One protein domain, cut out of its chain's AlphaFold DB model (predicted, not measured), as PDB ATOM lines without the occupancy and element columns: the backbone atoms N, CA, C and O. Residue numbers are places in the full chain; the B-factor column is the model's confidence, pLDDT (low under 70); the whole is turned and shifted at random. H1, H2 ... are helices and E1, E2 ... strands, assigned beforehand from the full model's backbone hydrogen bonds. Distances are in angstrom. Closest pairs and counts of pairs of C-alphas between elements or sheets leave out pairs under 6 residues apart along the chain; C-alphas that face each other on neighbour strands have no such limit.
ATOM      1  N   HIS A   3     416.675 235.133 308.997       89.12
ATOM      2  CA  HIS A   3     415.742 236.235 309.190       89.12
ATOM      3  C   HIS A   3     416.312 237.448 308.447       89.12
ATOM      4  O   HIS A   3     417.407 237.895 308.781       89.12
ATOM      5  N   HIS A   4     415.619 237.908 307.408       90.19
ATOM      6  CA  HIS A   4     415.996 239.072 306.607       90.19
ATOM      7  C   HIS A   4     415.057 240.228 306.927       90.19
ATOM      8  O   HIS A   4     413.848 240.051 306.804       90.19
ATOM      9  N   HIS A   5     415.606 241.376 307.322       90.38
ATOM     10  CA  HIS A   5     414.844 242.606 307.534       90.38
ATOM     11  C   HIS A   5     414.756 243.371 306.214       90.38
ATOM     12  O   HIS A   5     415.777 243.810 305.689       90.38
ATOM     13  N   ILE A   6     413.544 243.520 305.683       88.31
ATOM     14  CA  ILE A   6     413.306 244.160 304.387       88.31
ATOM     15  C   ILE A   6     413.665 245.641 304.496       88.31
ATOM     16  O   ILE A   6     413.114 246.349 305.339       88.31
ATOM     17  N   GLY A   7     414.589 246.103 303.653       89.50
ATOM     18  CA  GLY A   7     415.006 247.506 303.612       89.50
ATOM     19  C   GLY A   7     415.658 247.998 304.905       89.50
ATOM     20  O   GLY A   7     415.594 249.191 305.188       89.50
ATOM     21  N   GLU A   8     416.252 247.098 305.700       88.00
ATOM     22  CA  GLU A   8     416.738 247.382 307.068       88.00
ATOM     23  C   GLU A   8     415.633 247.834 308.043       88.00
ATOM     24  O   GLU A   8     415.915 248.387 309.105       88.00
ATOM     25  N   GLY A   9     414.376 247.568 307.690       86.81
ATOM     26  CA  GLY A   9     413.192 247.990 308.417       86.81
ATOM     27  C   GLY A   9     412.646 246.990 309.436       86.81
ATOM     28  O   GLY A   9     413.238 245.953 309.755       86.81
ATOM     29  N   GLY A  10     411.447 247.296 309.938       85.25
ATOM     30  CA  GLY A  10     410.744 246.456 310.919       85.25
ATOM     31  C   GLY A  10     410.112 245.179 310.345       85.25
ATOM     32  O   GLY A  10     409.808 244.251 311.094       85.25
ATOM     33  N   GLN A  11     409.903 245.112 309.028       85.06
ATOM     34  CA  GLN A  11     409.323 243.947 308.356       85.06
ATOM     35  C   GLN A  11     410.388 242.916 308.004       85.06
ATOM     36  O   GLN A  11     411.513 243.268 307.658       85.06
ATOM     37  N   ALA A  12     410.020 241.636 308.030       88.88
ATOM     38  CA  ALA A  12     410.977 240.583 307.762       88.88
ATOM     39  C   ALA A  12     410.404 239.335 307.100       88.88
ATOM     40  O   ALA A  12     409.235 238.985 307.260       88.88
ATOM     41  N   LEU A  13     411.285 238.632 306.390       90.12
ATOM     42  CA  LEU A  13     411.009 237.374 305.710       90.12
ATOM     43  C   LEU A  13     412.141 236.377 305.975       90.12
ATOM     44  O   LEU A  13     413.312 236.736 306.094       90.12
ATOM     45  N   ALA A  14     411.805 235.091 306.033       91.50
ATOM     46  CA  ALA A  14     412.806 234.039 306.069       91.50
ATOM     47  C   ALA A  14     413.337 233.765 304.648       91.50
ATOM     48  O   ALA A  14     412.568 233.398 303.763       91.50
ATOM     49  N   LEU A  15     414.652 233.876 304.440       88.50
ATOM     50  CA  LEU A  15     415.294 233.624 303.143       88.50
ATOM     51  C   LEU A  15     416.297 232.456 303.187       88.50
ATOM     52  O   LEU A  15     416.900 232.180 304.237       88.50
ATOM     53  N   PRO A  16     416.529 231.757 302.057       88.75
ATOM     54  CA  PRO A  16     417.641 230.824 301.911       88.75
ATOM     55  C   PRO A  16     418.985 231.486 302.232       88.75
ATOM     56  O   PRO A  16     419.213 232.651 301.915       88.75
ATOM     57  N   LYS A  17     419.920 230.727 302.821       85.50
ATOM     58  CA  LYS A  17     421.245 231.254 303.204       85.50
ATOM     59  C   LYS A  17     422.029 231.792 301.997       85.50
ATOM     60  O   LYS A  17     422.799 232.731 302.159       85.50
ATOM     61  N   SER A  18     421.810 231.224 300.810       86.44
ATOM     62  CA  SER A  18     422.419 231.666 299.549       86.44
ATOM     63  C   SER A  18     422.007 233.080 299.133       86.44
ATOM     64  O   SER A  18     422.808 233.767 298.514       86.44
ATOM     65  N   LEU A  19     420.802 233.529 299.502       81.75
ATOM     66  CA  LEU A  19     420.305 234.884 299.228       81.75
ATOM     67  C   LEU A  19     420.667 235.891 300.330       81.75
ATOM     68  O   LEU A  19     420.366 237.073 300.210       81.75
ATOM     69  N   HIS A  20     421.345 235.442 301.390       82.00
ATOM     70  CA  HIS A  20     421.824 236.294 302.476       82.00
ATOM     71  C   HIS A  20     423.346 236.122 302.698       82.00
ATOM     72  O   HIS A  20     423.774 235.733 303.799       82.00
ATOM     73  N   PRO A  21     424.187 236.349 301.664       76.38
ATOM     74  CA  PRO A  21     425.632 236.208 301.788       76.38
ATOM     75  C   PRO A  21     426.210 237.370 302.608       76.38
ATOM     76  O   PRO A  21     426.276 238.501 302.143       76.38
ATOM     77  N   GLY A  22     426.639 237.080 303.839       73.50
ATOM     78  CA  GLY A  22     427.332 238.055 304.690       73.50
ATOM     79  C   GLY A  22     426.518 239.318 305.009       73.50
ATOM     80  O   GLY A  22     425.288 239.307 304.965       73.50
ATOM     81  N   TYR A  23     427.231 240.381 305.388       67.50
ATOM     82  CA  TYR A  23     426.685 241.725 305.581       67.50
ATOM     83  C   TYR A  23     426.822 242.485 304.251       67.50
ATOM     84  O   TYR A  23     427.915 242.504 303.689       67.50
ATOM     85  N   GLY A  24     425.734 243.060 303.726       75.62
ATOM     86  CA  GLY A  24     425.741 243.748 302.421       75.62
ATOM     87  C   GLY A  24     425.387 242.886 301.196       75.62
ATOM     88  O   GLY A  24     425.724 243.247 300.080       75.62
ATOM     89  N   GLY A  25     424.712 241.745 301.362       85.31
ATOM     90  CA  GLY A  25     424.154 240.976 300.240       85.31
ATOM     91  C   GLY A  25     422.907 241.643 299.645       85.31
ATOM     92  O   GLY A  25     422.969 242.716 299.054       85.31
ATOM     93  N   ILE A  26     421.743 241.027 299.856       89.19
ATOM     94  CA  ILE A  26     420.445 241.570 299.422       89.19
ATOM     95  C   ILE A  26     420.186 243.009 299.919       89.19
ATOM     96  O   ILE A  26     419.584 243.794 299.201       89.19
ATOM     97  N   HIS A  27     420.741 243.396 301.073       88.75
ATOM     98  CA  HIS A  27     420.669 244.766 301.596       88.75
ATOM     99  C   HIS A  27     421.295 245.809 300.654       88.75
ATOM    100  O   HIS A  27     420.828 246.942 300.602       88.75
ATOM    101  N   ASN A  28     422.350 245.465 299.905       90.00
ATOM    102  CA  ASN A  28     422.940 246.406 298.948       90.00
ATOM    103  C   ASN A  28     422.016 246.615 297.746       90.00
ATOM    104  O   ASN A  28     421.846 247.746 297.306       90.00
ATOM    105  N   VAL A  29     421.355 245.551 297.283       91.06
ATOM    106  CA  VAL A  29     420.336 245.638 296.227       91.06
ATOM    107  C   VAL A  29     419.146 246.476 296.699       91.06
ATOM    108  O   VAL A  29     418.682 247.352 295.979       91.06
ATOM    109  N   GLU A  30     418.684 246.271 297.936       91.56
ATOM    110  CA  GLU A  30     417.622 247.091 298.534       91.56
ATOM    111  C   GLU A  30     418.002 248.576 298.596       91.56
ATOM    112  O   GLU A  30     417.169 249.431 298.294       91.56
ATOM    113  N   LYS A  31     419.262 248.894 298.915       91.69
ATOM    114  CA  LYS A  31     419.779 250.271 298.889       91.69
ATOM    115  C   LYS A  31     419.804 250.846 297.475       91.69
ATOM    116  O   LYS A  31     419.315 251.952 297.272       91.69
ATOM    117  N   GLU A  32     420.321 250.098 296.502       93.75
ATOM    118  CA  GLU A  32     420.341 250.503 295.087       93.75
ATOM    119  C   GLU A  32     418.934 250.750 294.533       93.75
ATOM    120  O   GLU A  32     418.740 251.625 293.692       93.75
ATOM    121  N   TRP A  33     417.941 250.006 295.021       93.12
ATOM    122  CA  TRP A  33     416.543 250.134 294.606       93.12
ATOM    123  C   TRP A  33     415.746 251.147 295.437       93.12
ATOM    124  O   TRP A  33     414.551 251.318 295.199       93.12
ATOM    125  N   GLY A  34     416.378 251.822 296.402       91.81
ATOM    126  CA  GLY A  34     415.724 252.821 297.250       91.81
ATOM    127  C   GLY A  34     414.690 252.241 298.221       91.81
ATOM    128  O   GLY A  34     413.794 252.954 298.655       91.81
ATOM    129  N   ILE A  35     414.794 250.951 298.551       89.62
ATOM    130  CA  ILE A  35     413.906 250.255 299.496       89.62
ATOM    131  C   ILE A  35     414.300 250.568 300.949       89.62
ATOM    132  O   ILE A  35     413.466 250.527 301.853       89.62
ATOM    133  N   THR A  36     415.571 250.894 301.195       91.69
ATOM    134  CA  THR A  36     416.056 251.212 302.542       91.69
ATOM    135  C   THR A  36     415.517 252.548 303.049       91.69
ATOM    136  O   THR A  36     415.608 253.562 302.362       91.69
ATOM    137  N   GLY A  37     415.003 252.554 304.282       87.69
ATOM    138  CA  GLY A  37     414.539 253.764 304.976       87.69
ATOM    139  C   GLY A  37     413.140 254.258 304.590       87.69
ATOM    140  O   GLY A  37     412.690 255.263 305.137       87.69
ATOM    141  N   ILE A  38     412.441 253.563 303.685       88.31
ATOM    142  CA  ILE A  38     411.047 253.863 303.303       88.31
ATOM    143  C   ILE A  38     410.034 252.874 303.904       88.31
ATOM    144  O   ILE A  38     408.836 252.956 303.628       88.31
ATOM    145  N   ASP A  39     410.495 251.928 304.725       85.12
ATOM    146  CA  ASP A  39     409.685 250.856 305.309       85.12
ATOM    147  C   ASP A  39     408.537 251.405 306.168       85.12
ATOM    148  O   ASP A  39     407.386 250.997 305.996       85.12
ATOM    149  N   ASN A  40     408.826 252.394 307.021       83.81
ATOM    150  CA  ASN A  40     407.816 253.063 307.840       83.81
ATOM    151  C   ASN A  40     406.744 253.743 306.980       83.81
ATOM    152  O   ASN A  40     405.553 253.626 307.262       83.81
ATOM    153  N   GLU A  41     407.150 254.420 305.905       88.31
ATOM    154  CA  GLU A  41     406.217 255.102 305.009       88.31
ATOM    155  C   GLU A  41     405.280 254.106 304.312       88.31
ATOM    156  O   GLU A  41     404.062 254.307 304.281       88.31
ATOM    157  N   ILE A  42     405.827 253.006 303.784       86.88
ATOM    158  CA  ILE A  42     405.033 251.947 303.150       86.88
ATOM    159  C   ILE A  42     404.079 251.308 304.166       86.88
ATOM    160  O   ILE A  42     402.901 251.113 303.851       86.88
ATOM    161  N   ALA A  43     404.550 251.021 305.383       85.88
ATOM    162  CA  ALA A  43     403.730 250.443 306.443       85.88
ATOM    163  C   ALA A  43     402.540 251.349 306.798       85.88
ATOM    164  O   ALA A  43     401.397 250.886 306.802       85.88
ATOM    165  N   THR A  44     402.778 252.650 306.993       90.19
ATOM    166  CA  THR A  44     401.718 253.633 307.267       90.19
ATOM    167  C   THR A  44     400.720 253.746 306.113       90.19
ATOM    168  O   THR A  44     399.505 253.818 306.336       90.19
ATOM    169  N   ARG A  45     401.197 253.741 304.860       91.62
ATOM    170  CA  ARG A  45     400.328 253.781 303.673       91.62
ATOM    171  C   ARG A  45     399.430 252.545 303.594       91.62
ATOM    172  O   ARG A  45     398.235 252.681 303.334       91.62
ATOM    173  N   LEU A  46     399.981 251.357 303.847       90.56
ATOM    174  CA  LEU A  46     399.222 250.106 303.842       90.56
ATOM    175  C   LEU A  46     398.177 250.070 304.960       90.56
ATOM    176  O   LEU A  46     397.026 249.719 304.709       90.56
ATOM    177  N   GLU A  47     398.554 250.464 306.175       92.94
ATOM    178  CA  GLU A  47     397.625 250.551 307.303       92.94
ATOM    179  C   GLU A  47     396.456 251.495 306.987       92.94
ATOM    180  O   GLU A  47     395.290 251.137 307.169       92.94
ATOM    181  N   THR A  48     396.759 252.668 306.427       96.38
ATOM    182  CA  THR A  48     395.749 253.641 305.990       96.38
ATOM    183  C   THR A  48     394.801 253.041 304.951       96.38
ATOM    184  O   THR A  48     393.580 253.157 305.081       96.38
ATOM    185  N   PHE A  49     395.343 252.364 303.937       96.56
ATOM    186  CA  PHE A  49     394.552 251.702 302.903       96.56
ATOM    187  C   PHE A  49     393.615 250.632 303.487       96.56
ATOM    188  O   PHE A  49     392.418 250.641 303.198       96.56
ATOM    189  N   ILE A  50     394.125 249.757 304.360       96.62
ATOM    190  CA  ILE A  50     393.334 248.707 305.022       96.62
ATOM    191  C   ILE A  50     392.217 249.316 305.874       96.62
ATOM    192  O   ILE A  50     391.087 248.828 305.850       96.62
ATOM    193  N   ASN A  51     392.511 250.385 306.614       96.44
ATOM    194  CA  ASN A  51     391.519 251.065 307.440       96.44
ATOM    195  C   ASN A  51     390.408 251.708 306.601       96.44
ATOM    196  O   ASN A  51     389.257 251.706 307.030       96.44
ATOM    197  N   ASN A  52     390.724 252.200 305.402       96.50
ATOM    198  CA  ASN A  52     389.725 252.739 304.481       96.50
ATOM    199  C   ASN A  52     388.842 251.651 303.853       96.50
ATOM    200  O   ASN A  52     387.664 251.900 303.647       96.50
ATOM    201  N   LEU A  53     389.370 250.448 303.594       94.75
ATOM    202  CA  LEU A  53     388.572 249.316 303.093       94.75
ATOM    203  C   LEU A  53     387.580 248.751 304.122       94.75
ATOM    204  O   LEU A  53     386.653 248.037 303.754       94.75
ATOM    205  N   ARG A  54     387.820 248.999 305.412       87.44
ATOM    206  CA  ARG A  54     386.991 248.508 306.524       87.44
ATOM    207  C   ARG A  54     385.890 249.489 306.946       87.44
ATOM    208  O   ARG A  54     385.157 249.176 307.883       87.44
ATOM    209  N   ARG A  55     385.819 250.663 306.316       68.56
ATOM    210  CA  ARG A  55     384.761 251.666 306.506       68.56
ATOM    211  C   ARG A  55     383.675 251.482 305.460       68.56
ATOM    212  O   ARG A  55     382.507 251.723 305.826       68.56
TER     213      ARG A  55
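This is residues 3 to 55 of the 55 residues of the protein "Tox-HNH-HHH domain-containing protein" of Bacillus mycoides (UniProt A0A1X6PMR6). What shape do these atoms make? A small head is made by a two-stranded hairpin, E1 and E2, with the short helix H1 and the loops that join them; the long helix H2 leads away from it as an arm, and residues 44 to 55 stick out free. What is it built of? The printed part has 53 residues, with E1, E2, H1 and H2 in that order along the chain; the sheet, order E1 - E2, is antiparallel, and the class is mixed, helices and strands. How large and dense is it? It is loose, with a radius of gyration of the C-alphas of 13.6 A, and spans 44 by 21 by 13 A, the arm making much of the length.

Where are the strands? E1 is residues 3 to 5, 6.6 A long, from C-alpha 3 at (415.742, 236.235, 309.190). E2 is residues 12 to 15, 9.4 A long. Where are the helices? H1 is residues 26 to 32, 9.9 A long. H2 is residues 39 to 53, 21.3 A long, from C-alpha 39 at (409.685, 250.856, 305.309) to C-alpha 53 at (388.572, 249.316, 303.093).

How do E1 and E2 pair? They are a hairpin, antiparallel at 135 degrees between directions; C-alphas 5 and 12 face each other at 4.4 A. N 4 and O 13 are within hydrogen-bond range at 2.9 A, as are N 13 and O 4 at 3.0 A. How do the helices stand? H1 and H2 are apart, E1 is apart from both, and E2 is apart from H2. In H1 and H2 every O i to N i+4 pair is within hydrogen-bond range.

How far does it reach? The two C-alphas farthest apart, those of Gly 22 and Arg 55, are 44.7 A apart. Without the free residues 44 to 55, the body of 41 residues spans 29 by 20 by 12 A. Is it unbroken? The printed part has no cut, and its three links are short. Where is confidence low? Residues 23 and 55 are under 70; the mean pLDDT of the printed part is 87.9.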